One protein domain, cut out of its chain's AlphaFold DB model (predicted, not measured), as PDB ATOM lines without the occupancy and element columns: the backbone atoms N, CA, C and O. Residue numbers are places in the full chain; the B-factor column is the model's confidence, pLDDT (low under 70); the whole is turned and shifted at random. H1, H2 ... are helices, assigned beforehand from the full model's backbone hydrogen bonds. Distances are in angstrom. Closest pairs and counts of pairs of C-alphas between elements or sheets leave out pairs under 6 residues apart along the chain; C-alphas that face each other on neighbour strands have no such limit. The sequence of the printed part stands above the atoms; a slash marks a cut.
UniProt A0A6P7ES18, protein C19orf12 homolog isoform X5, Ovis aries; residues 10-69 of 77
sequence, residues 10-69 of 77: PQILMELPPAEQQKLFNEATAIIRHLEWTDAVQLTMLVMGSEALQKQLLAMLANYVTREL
ATOM      1  N   PRO A  10     368.587 318.076 259.472       89.31
ATOM      2  CA  PRO A  10     368.607 318.766 258.179       89.31
ATOM      3  C   PRO A  10     368.139 317.894 257.009       89.31
ATOM      4  O   PRO A  10     367.418 318.375 256.140       89.31
ATOM      5  N   GLN A  11     368.492 316.604 257.003       90.56
ATOM      6  CA  GLN A  11     368.067 315.680 255.953       90.56
ATOM      7  C   GLN A  11     366.557 315.424 256.013       90.56
ATOM      8  O   GLN A  11     365.894 315.435 254.979       90.56
ATOM      9  N   ILE A  12     366.001 315.253 257.217       90.50
ATOM     10  CA  ILE A  12     364.554 315.084 257.411       90.50
ATOM     11  C   ILE A  12     363.804 316.290 256.839       90.50
ATOM     12  O   ILE A  12     362.842 316.107 256.100       90.50
ATOM     13  N   LEU A  13     364.272 317.511 257.127       91.31
ATOM     14  CA  LEU A  13     363.648 318.748 256.648       91.31
ATOM     15  C   LEU A  13     363.611 318.852 255.118       91.31
ATOM     16  O   LEU A  13     362.616 319.321 254.570       91.31
ATOM     17  N   MET A  14     364.658 318.388 254.429       91.94
ATOM     18  CA  MET A  14     364.709 318.376 252.960       91.94
ATOM     19  C   MET A  14     363.766 317.337 252.336       91.94
ATOM     20  O   MET A  14     363.322 317.517 251.205       91.94
ATOM     21  N   GLU A  15     363.456 316.259 253.060       93.56
ATOM     22  CA  GLU A  15     362.578 315.166 252.613       93.56
ATOM     23  C   GLU A  15     361.093 315.408 252.962       93.56
ATOM     24  O   GLU A  15     360.233 314.617 252.566       93.56
ATOM     25  N   LEU A  16     360.763 316.486 253.690       94.38
ATOM     26  CA  LEU A  16     359.389 316.763 254.115       94.38
ATOM     27  C   LEU A  16     358.448 317.009 252.925       94.38
ATOM     28  O   LEU A  16     358.793 317.766 252.012       94.38
ATOM     29  N   PRO A  17     357.212 316.475 252.959       95.44
ATOM     30  CA  PRO A  17     356.165 316.866 252.024       95.44
ATOM     31  C   PRO A  17     355.875 318.379 252.083       95.44
ATOM     32  O   PRO A  17     355.996 318.983 253.149       95.44
ATOM     33  N   PRO A  18     355.393 319.011 250.994       95.81
ATOM     34  CA  PRO A  18     355.138 320.457 250.971       95.81
ATOM     35  C   PRO A  18     354.198 320.964 252.077       95.81
ATOM     36  O   PRO A  18     354.412 322.041 252.628       95.81
ATOM     37  N   ALA A  19     353.174 320.183 252.440       95.06
ATOM     38  CA  ALA A  19     352.243 320.542 253.513       95.06
ATOM     39  C   ALA A  19     352.940 320.631 254.882       95.06
ATOM     40  O   ALA A  19     352.692 321.551 255.661       95.06
ATOM     41  N   GLU A  20     353.856 319.700 255.132       95.38
ATOM     42  CA  GLU A  20     354.651 319.626 256.351       95.38
ATOM     43  C   GLU A  20     355.695 320.749 256.422       95.38
ATOM     44  O   GLU A  20     355.834 321.406 257.454       95.38
ATOM     45  N   GLN A  21     356.346 321.066 255.296       95.06
ATOM     46  CA  GLN A  21     357.234 322.231 255.201       95.06
ATOM     47  C   GLN A  21     356.491 323.536 255.506       95.06
ATOM     48  O   GLN A  21     356.999 324.376 256.249       95.06
ATOM     49  N   GLN A  22     355.273 323.704 254.980       96.19
ATOM     50  CA  GLN A  22     354.472 324.903 255.225       96.19
ATOM     51  C   GLN A  22     354.072 325.035 256.699       96.19
ATOM     52  O   GLN A  22     354.099 326.140 257.245       96.19
ATOM     53  N   LYS A  23     353.712 323.926 257.355       95.62
ATOM     54  CA  LYS A  23     353.391 323.914 258.787       95.62
ATOM     55  C   LYS A  23     354.601 324.340 259.618       95.62
ATOM     56  O   LYS A  23     354.495 325.296 260.385       95.62
ATOM     57  N   LEU A  24     355.754 323.713 259.386       95.75
ATOM     58  CA  LEU A  24     356.994 324.047 260.083       95.75
ATOM     59  C   LEU A  24     357.413 325.507 259.848       95.75
ATOM     60  O   LEU A  24     357.794 326.207 260.785       95.75
ATOM     61  N   PHE A  25     357.290 325.995 258.611       95.38
ATOM     62  CA  PHE A  25     357.554 327.392 258.268       95.38
ATOM     63  C   PHE A  25     356.647 328.355 259.042       95.38
ATOM     64  O   PHE A  25     357.124 329.364 259.564       95.38
ATOM     65  N   ASN A  26     355.349 328.054 259.142       96.88
ATOM     66  CA  ASN A  26     354.395 328.879 259.880       96.88
ATOM     67  C   ASN A  26     354.727 328.919 261.378       96.88
ATOM     68  O   ASN A  26     354.675 329.988 261.988       96.88
ATOM     69  N   GLU A  27     355.095 327.778 261.965       96.56
ATOM     70  CA  GLU A  27     355.493 327.680 263.374       96.56
ATOM     71  C   GLU A  27     356.786 328.458 263.659       96.56
ATOM     72  O   GLU A  27     356.830 329.267 264.590       96.56
ATOM     73  N   ALA A  28     357.814 328.302 262.817       96.19
ATOM     74  CA  ALA A  28     359.054 329.070 262.925       96.19
ATOM     75  C   ALA A  28     358.804 330.576 262.750       96.19
ATOM     76  O   ALA A  28     359.296 331.390 263.533       96.19
ATOM     77  N   THR A  29     357.981 330.950 261.767       95.94
ATOM     78  CA  THR A  29     357.609 332.345 261.504       95.94
ATOM     79  C   THR A  29     356.861 332.947 262.689       95.94
ATOM     80  O   THR A  29     357.131 334.083 263.062       95.94
ATOM     81  N   ALA A  30     355.968 332.204 263.350       97.06
ATOM     82  CA  ALA A  30     355.279 332.681 264.548       97.06
ATOM     83  C   ALA A  30     356.251 333.049 265.686       97.06
ATOM     84  O   ALA A  30     355.972 333.991 266.434       97.06
ATOM     85  N   ILE A  31     357.388 332.349 265.778       96.25
ATOM     86  CA  ILE A  31     358.458 332.641 266.738       96.25
ATOM     87  C   ILE A  31     359.241 333.881 266.318       96.25
ATOM     88  O   ILE A  31     359.454 334.741 267.151       96.25
ATOM     89  N   ILE A  32     359.648 334.026 265.059       95.38
ATOM     90  CA  ILE A  32     360.588 335.095 264.659       95.38
ATOM     91  C   ILE A  32     359.921 336.368 264.113       95.38
ATOM     92  O   ILE A  32     360.587 337.385 263.953       95.38
ATOM     93  N   ARG A  33     358.611 336.355 263.831       94.12
ATOM     94  CA  ARG A  33     357.887 337.488 263.210       94.12
ATOM     95  C   ARG A  33     357.863 338.776 264.031       94.12
ATOM     96  O   ARG A  33     357.482 339.808 263.501       94.12
ATOM     97  N   HIS A  34     358.159 338.700 265.326       92.88
ATOM     98  CA  HIS A  34     358.189 339.866 266.212       92.88
ATOM     99  C   HIS A  34     359.569 340.534 266.255       92.88
ATOM    100  O   HIS A  34     359.744 341.535 266.943       92.88
ATOM    101  N   LEU A  35     360.555 339.945 265.579       95.12
ATOM    102  CA  LEU A  35     361.883 340.510 265.444       95.12
ATOM    103  C   LEU A  35     361.867 341.533 264.308       95.12
ATOM    104  O   LEU A  35     361.318 341.273 263.239       95.12
ATOM    105  N   GLU A  36     362.524 342.665 264.526       94.44
ATOM    106  CA  GLU A  36     362.763 343.656 263.482       94.44
ATOM    107  C   GLU A  36     363.961 343.204 262.638       94.44
ATOM    108  O   GLU A  36     365.112 343.293 263.077       94.44
ATOM    109  N   TRP A  37     363.700 342.679 261.439       95.62
ATOM    110  CA  TRP A  37     364.733 342.286 260.480       95.62
ATOM    111  C   TRP A  37     364.345 342.651 259.048       95.62
ATOM    112  O   TRP A  37     363.178 342.597 258.667       95.62
ATOM    113  N   THR A  38     365.339 343.022 258.243       94.81
ATOM    114  CA  THR A  38     365.164 343.447 256.847       94.81
ATOM    115  C   THR A  38     365.487 342.351 255.843       94.81
ATOM    116  O   THR A  38     365.002 342.382 254.715       94.81
ATOM    117  N   ASP A  39     366.309 341.382 256.238       95.62
ATOM    118  CA  ASP A  39     366.772 340.303 255.374       95.62
ATOM    119  C   ASP A  39     367.198 339.063 256.177       95.62
ATOM    120  O   ASP A  39     367.259 339.057 257.410       95.62
ATOM    121  N   ALA A  40     367.494 337.986 255.447       93.62
ATOM    122  CA  ALA A  40     367.878 336.704 256.021       93.62
ATOM    123  C   ALA A  40     369.221 336.751 256.770       93.62
ATOM    124  O   ALA A  40     369.413 335.982 257.714       93.62
ATOM    125  N   VAL A  41     370.146 337.638 256.386       96.56
ATOM    126  CA  VAL A  41     371.445 337.775 257.061       96.56
ATOM    127  C   VAL A  41     371.227 338.384 258.441       96.56
ATOM    128  O   VAL A  41     371.694 337.828 259.435       96.56
ATOM    129  N   GLN A  42     370.452 339.468 258.525       96.31
ATOM    130  CA  GLN A  42     370.100 340.092 259.798       96.31
ATOM    131  C   GLN A  42     369.293 339.152 260.693       96.31
ATOM    132  O   GLN A  42     369.606 339.018 261.875       96.31
ATOM    133  N   LEU A  43     368.306 338.450 260.134       96.31
ATOM    134  CA  LEU A  43     367.536 337.455 260.875       96.31
ATOM    135  C   LEU A  43     368.437 336.351 261.449       96.31
ATOM    136  O   LEU A  43     368.310 335.997 262.621       96.31
ATOM    137  N   THR A  44     369.386 335.845 260.655       95.38
ATOM    138  CA  THR A  44     370.347 334.831 261.116       95.38
ATOM    139  C   THR A  44     371.192 335.366 262.268       95.38
ATOM    140  O   THR A  44     371.347 334.679 263.274       95.38
ATOM    141  N   MET A  45     371.688 336.604 262.177       96.75
ATOM    142  CA  MET A  45     372.443 337.231 263.268       96.75
ATOM    143  C   MET A  45     371.613 337.368 264.552       96.75
ATOM    144  O   MET A  45     372.121 337.072 265.630       96.75
ATOM    145  N   LEU A  46     370.341 337.769 264.451       97.31
ATOM    146  CA  LEU A  46     369.447 337.903 265.609       97.31
ATOM    147  C   LEU A  46     369.178 336.557 266.290       97.31
ATOM    148  O   LEU A  46     369.233 336.462 267.516       97.31
ATOM    149  N   VAL A  47     368.920 335.510 265.502       96.06
ATOM    150  CA  VAL A  47     368.692 334.159 266.028       96.06
ATOM    151  C   VAL A  47     369.970 333.611 266.663       96.06
ATOM    152  O   VAL A  47     369.948 333.172 267.810       96.06
ATOM    153  N   MET A  48     371.105 333.687 265.964       96.31
ATOM    154  CA  MET A  48     372.383 333.173 266.469       96.31
ATOM    155  C   MET A  48     372.915 333.973 267.668       96.31
ATOM    156  O   MET A  48     373.628 333.421 268.500       96.31
ATOM    157  N   GLY A  49     372.542 335.248 267.808       96.62
ATOM    158  CA  GLY A  49     372.905 336.094 268.947       96.62
ATOM    159  C   GLY A  49     372.057 335.887 270.208       96.62
ATOM    160  O   GLY A  49     372.373 336.466 271.244       96.62
ATOM    161  N   SER A  50     370.989 335.083 270.151       97.12
ATOM    162  CA  SER A  50     370.059 334.879 271.267       97.12
ATOM    163  C   SER A  50     369.888 333.400 271.595       97.12
ATOM    164  O   SER A  50     369.168 332.668 270.917       97.12
ATOM    165  N   GLU A  51     370.500 332.960 272.697       96.88
ATOM    166  CA  GLU A  51     370.347 331.588 273.200       96.88
ATOM    167  C   GLU A  51     368.873 331.247 273.483       96.88
ATOM    168  O   GLU A  51     368.426 330.127 273.237       96.88
ATOM    169  N   ALA A  52     368.086 332.225 273.947       96.62
ATOM    170  CA  ALA A  52     366.658 332.051 274.182       96.62
ATOM    171  C   ALA A  52     365.897 331.740 272.881       96.62
ATOM    172  O   ALA A  52     365.100 330.801 272.852       96.62
ATOM    173  N   LEU A  53     366.181 332.473 271.795       96.69
ATOM    174  CA  LEU A  53     365.574 332.204 270.488       96.69
ATOM    175  C   LEU A  53     366.029 330.857 269.924       96.69
ATOM    176  O   LEU A  53     365.199 330.106 269.415       96.69
ATOM    177  N   GLN A  54     367.314 330.513 270.065       96.62
ATOM    178  CA  GLN A  54     367.825 329.207 269.646       96.62
ATOM    179  C   GLN A  54     367.114 328.067 270.374       96.62
ATOM    180  O   GLN A  54     366.632 327.139 269.729       96.62
ATOM    181  N   LYS A  55     366.968 328.154 271.702       95.94
ATOM    182  CA  LYS A  55     366.243 327.147 272.492       95.94
ATOM    183  C   LYS A  55     364.771 327.065 272.103       95.94
ATOM    184  O   LYS A  55     364.233 325.965 272.032       95.94
ATOM    185  N   GLN A  56     364.120 328.193 271.822       96.94
ATOM    186  CA  GLN A  56     362.714 328.204 271.419       96.94
ATOM    187  C   GLN A  56     362.503 327.551 270.045       96.94
ATOM    188  O   GLN A  56     361.602 326.726 269.893       96.94
ATOM    189  N   LEU A  57     363.354 327.869 269.066       96.31
ATOM    190  CA  LEU A  57     363.323 327.243 267.740       96.31
ATOM    191  C   LEU A  57     363.688 325.756 267.809       96.31
ATOM    192  O   LEU A  57     363.027 324.940 267.171       96.31
ATOM    193  N   LEU A  58     364.679 325.390 268.625       95.06
ATOM    194  CA  LEU A  58     365.062 323.997 268.844       95.06
ATOM    195  C   LEU A  58     363.933 323.195 269.498       95.06
ATOM    196  O   LEU A  58     363.652 322.081 269.070       95.06
ATOM    197  N   ALA A  59     363.256 323.760 270.501       95.75
ATOM    198  CA  ALA A  59     362.118 323.119 271.154       95.75
ATOM    199  C   ALA A  59     360.934 322.942 270.194       95.75
ATOM    200  O   ALA A  59     360.289 321.894 270.205       95.75
ATOM    201  N   MET A  60     360.658 323.934 269.342       96.38
ATOM    202  CA  MET A  60     359.655 323.817 268.281       96.38
ATOM    203  C   MET A  60     360.012 322.673 267.323       96.38
ATOM    204  O   MET A  60     359.196 321.780 267.109       96.38
ATOM    205  N   LEU A  61     361.257 322.629 266.844       94.62
ATOM    206  CA  LEU A  61     361.720 321.599 265.917       94.62
ATOM    207  C   LEU A  61     361.691 320.194 266.538       94.62
ATOM    208  O   LEU A  61     361.230 319.245 265.905       94.62
ATOM    209  N   ALA A  62     362.119 320.056 267.796       93.19
ATOM    210  CA  ALA A  62     362.058 318.794 268.527       93.19
ATOM    211  C   ALA A  62     360.608 318.326 268.737       93.19
ATOM    212  O   ALA A  62     360.304 317.145 268.558       93.19
ATOM    213  N   ASN A  63     359.688 319.242 269.058       93.88
ATOM    214  CA  ASN A  63     358.262 318.929 269.166       93.88
ATOM    215  C   ASN A  63     357.676 318.478 267.829       93.88
ATOM    216  O   ASN A  63     356.936 317.500 267.795       93.88
ATOM    217  N   TYR A  64     358.024 319.152 266.736       93.50
ATOM    218  CA  TYR A  64     357.569 318.785 265.403       93.50
ATOM    219  C   TYR A  64     358.024 317.364 265.028       93.50
ATOM    220  O   TYR A  64     357.204 316.505 264.700       93.50
ATOM    221  N   VAL A  65     359.318 317.063 265.182       91.00
ATOM    222  CA  VAL A  65     359.867 315.729 264.878       91.00
ATOM    223  C   VAL A  65     359.236 314.641 265.755       91.00
ATOM    224  O   VAL A  65     358.875 313.576 265.254       91.00
ATOM    225  N   THR A  66     359.063 314.896 267.051       90.25
ATOM    226  CA  THR A  66     358.537 313.881 267.978       90.25
ATOM    227  C   THR A  66     357.033 313.666 267.861       90.25
ATOM    228  O   THR A  66     356.564 312.535 267.971       90.25
ATOM    229  N   ARG A  67     356.249 314.724 267.635       89.50
ATOM    230  CA  ARG A  67     354.780 314.648 267.669       89.50
ATOM    231  C   ARG A  67     354.159 314.458 266.296       89.50
ATOM    232  O   ARG A  67     353.234 313.660 266.163       89.50
ATOM    233  N   GLU A  68     354.657 315.174 265.296       87.19
ATOM    234  CA  GLU A  68     354.083 315.162 263.949       87.19
ATOM    235  C   GLU A  68     354.667 314.007 263.140       87.19
ATOM    236  O   GLU A  68     353.929 313.174 262.615       87.19
ATOM    237  N   LEU A  69     355.997 313.884 263.134       87.25
ATOM    238  CA  LEU A  69     356.681 312.811 262.405       87.25
ATOM    239  C   LEU A  69     356.781 311.501 263.199       87.25
ATOM    240  O   LEU A  69     357.188 310.483 262.642       87.25
TER     241      LEU A  69
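AT A GLANCE: This is residues 10 to 69 of the 77 residues of the protein "protein C19orf12 homolog isoform X5" of Ovis aries (UniProt A0A6P7ES18). The longest helix, H4, and H2 pack side by side as an antiparallel pair, and the shorter H3 crosses one end of the pair, where H2 ends and H4 begins. The short H1 sits near the beginning of H2, at the other end of the pair from H3. The printed part has 60 residues with four named helices, H1, H2, H3 and H4 in chain order, and no named strand; its class is all helix. It is only just compact, close to loose, with a radius of gyration of the C-alphas of 12.1 A, and spans 30 by 20 by 20 A.

HOW THE PARTS SIT: H4, residues 51 to 68, touches H2, residues 18 to 32, with residues 56 to 64 alone. Their closest C-alphas, those of Ala 28 and Leu 57, are 6.7 A apart, and they run opposite ways at a shallow tilt of 27 degrees. H3, residues 40 to 48, and H4 touch only at the corner by their link, and only just, with 3 pairs of C-alphas within 8 A. The closest are those of Val 47 and Leu 53, 5.8 A apart, and the lines of H3 and H4 are about perpendicular at 85 degrees. H2 and H3 are only just apart, at 8.3 A. H1, residues 10 to 15, is close to H2 but not clearly touching: the C-alphas of Leu 13 and Gln 21, the closest, are 7.4 A apart. H1 is apart from H3 and H4. In H1, H2, H3 and H4 every O i to N i+4 pair is within hydrogen-bond range.

IN THESE COORDINATES: H4 is 24.9 A long from C-alpha 51 at (370.347, 331.588, 273.200) to C-alpha 68 at (354.083, 315.162, 263.949). H2 is 20.8 A long, H3 11.9 A and H1 9.0 A; H1 begins at C-alpha 10, (368.607, 318.766, 258.179).

THE WHOLE: The two C-alphas farthest apart, those of Thr 38 and Arg 67, are 32.5 A apart. The printed part has no cut. The links H1 to H2 and H3 to H4 are tight, and H2 to H3 is short, with 7 residues. The mean pLDDT of the printed part is 94.7, and no printed residue is under 70.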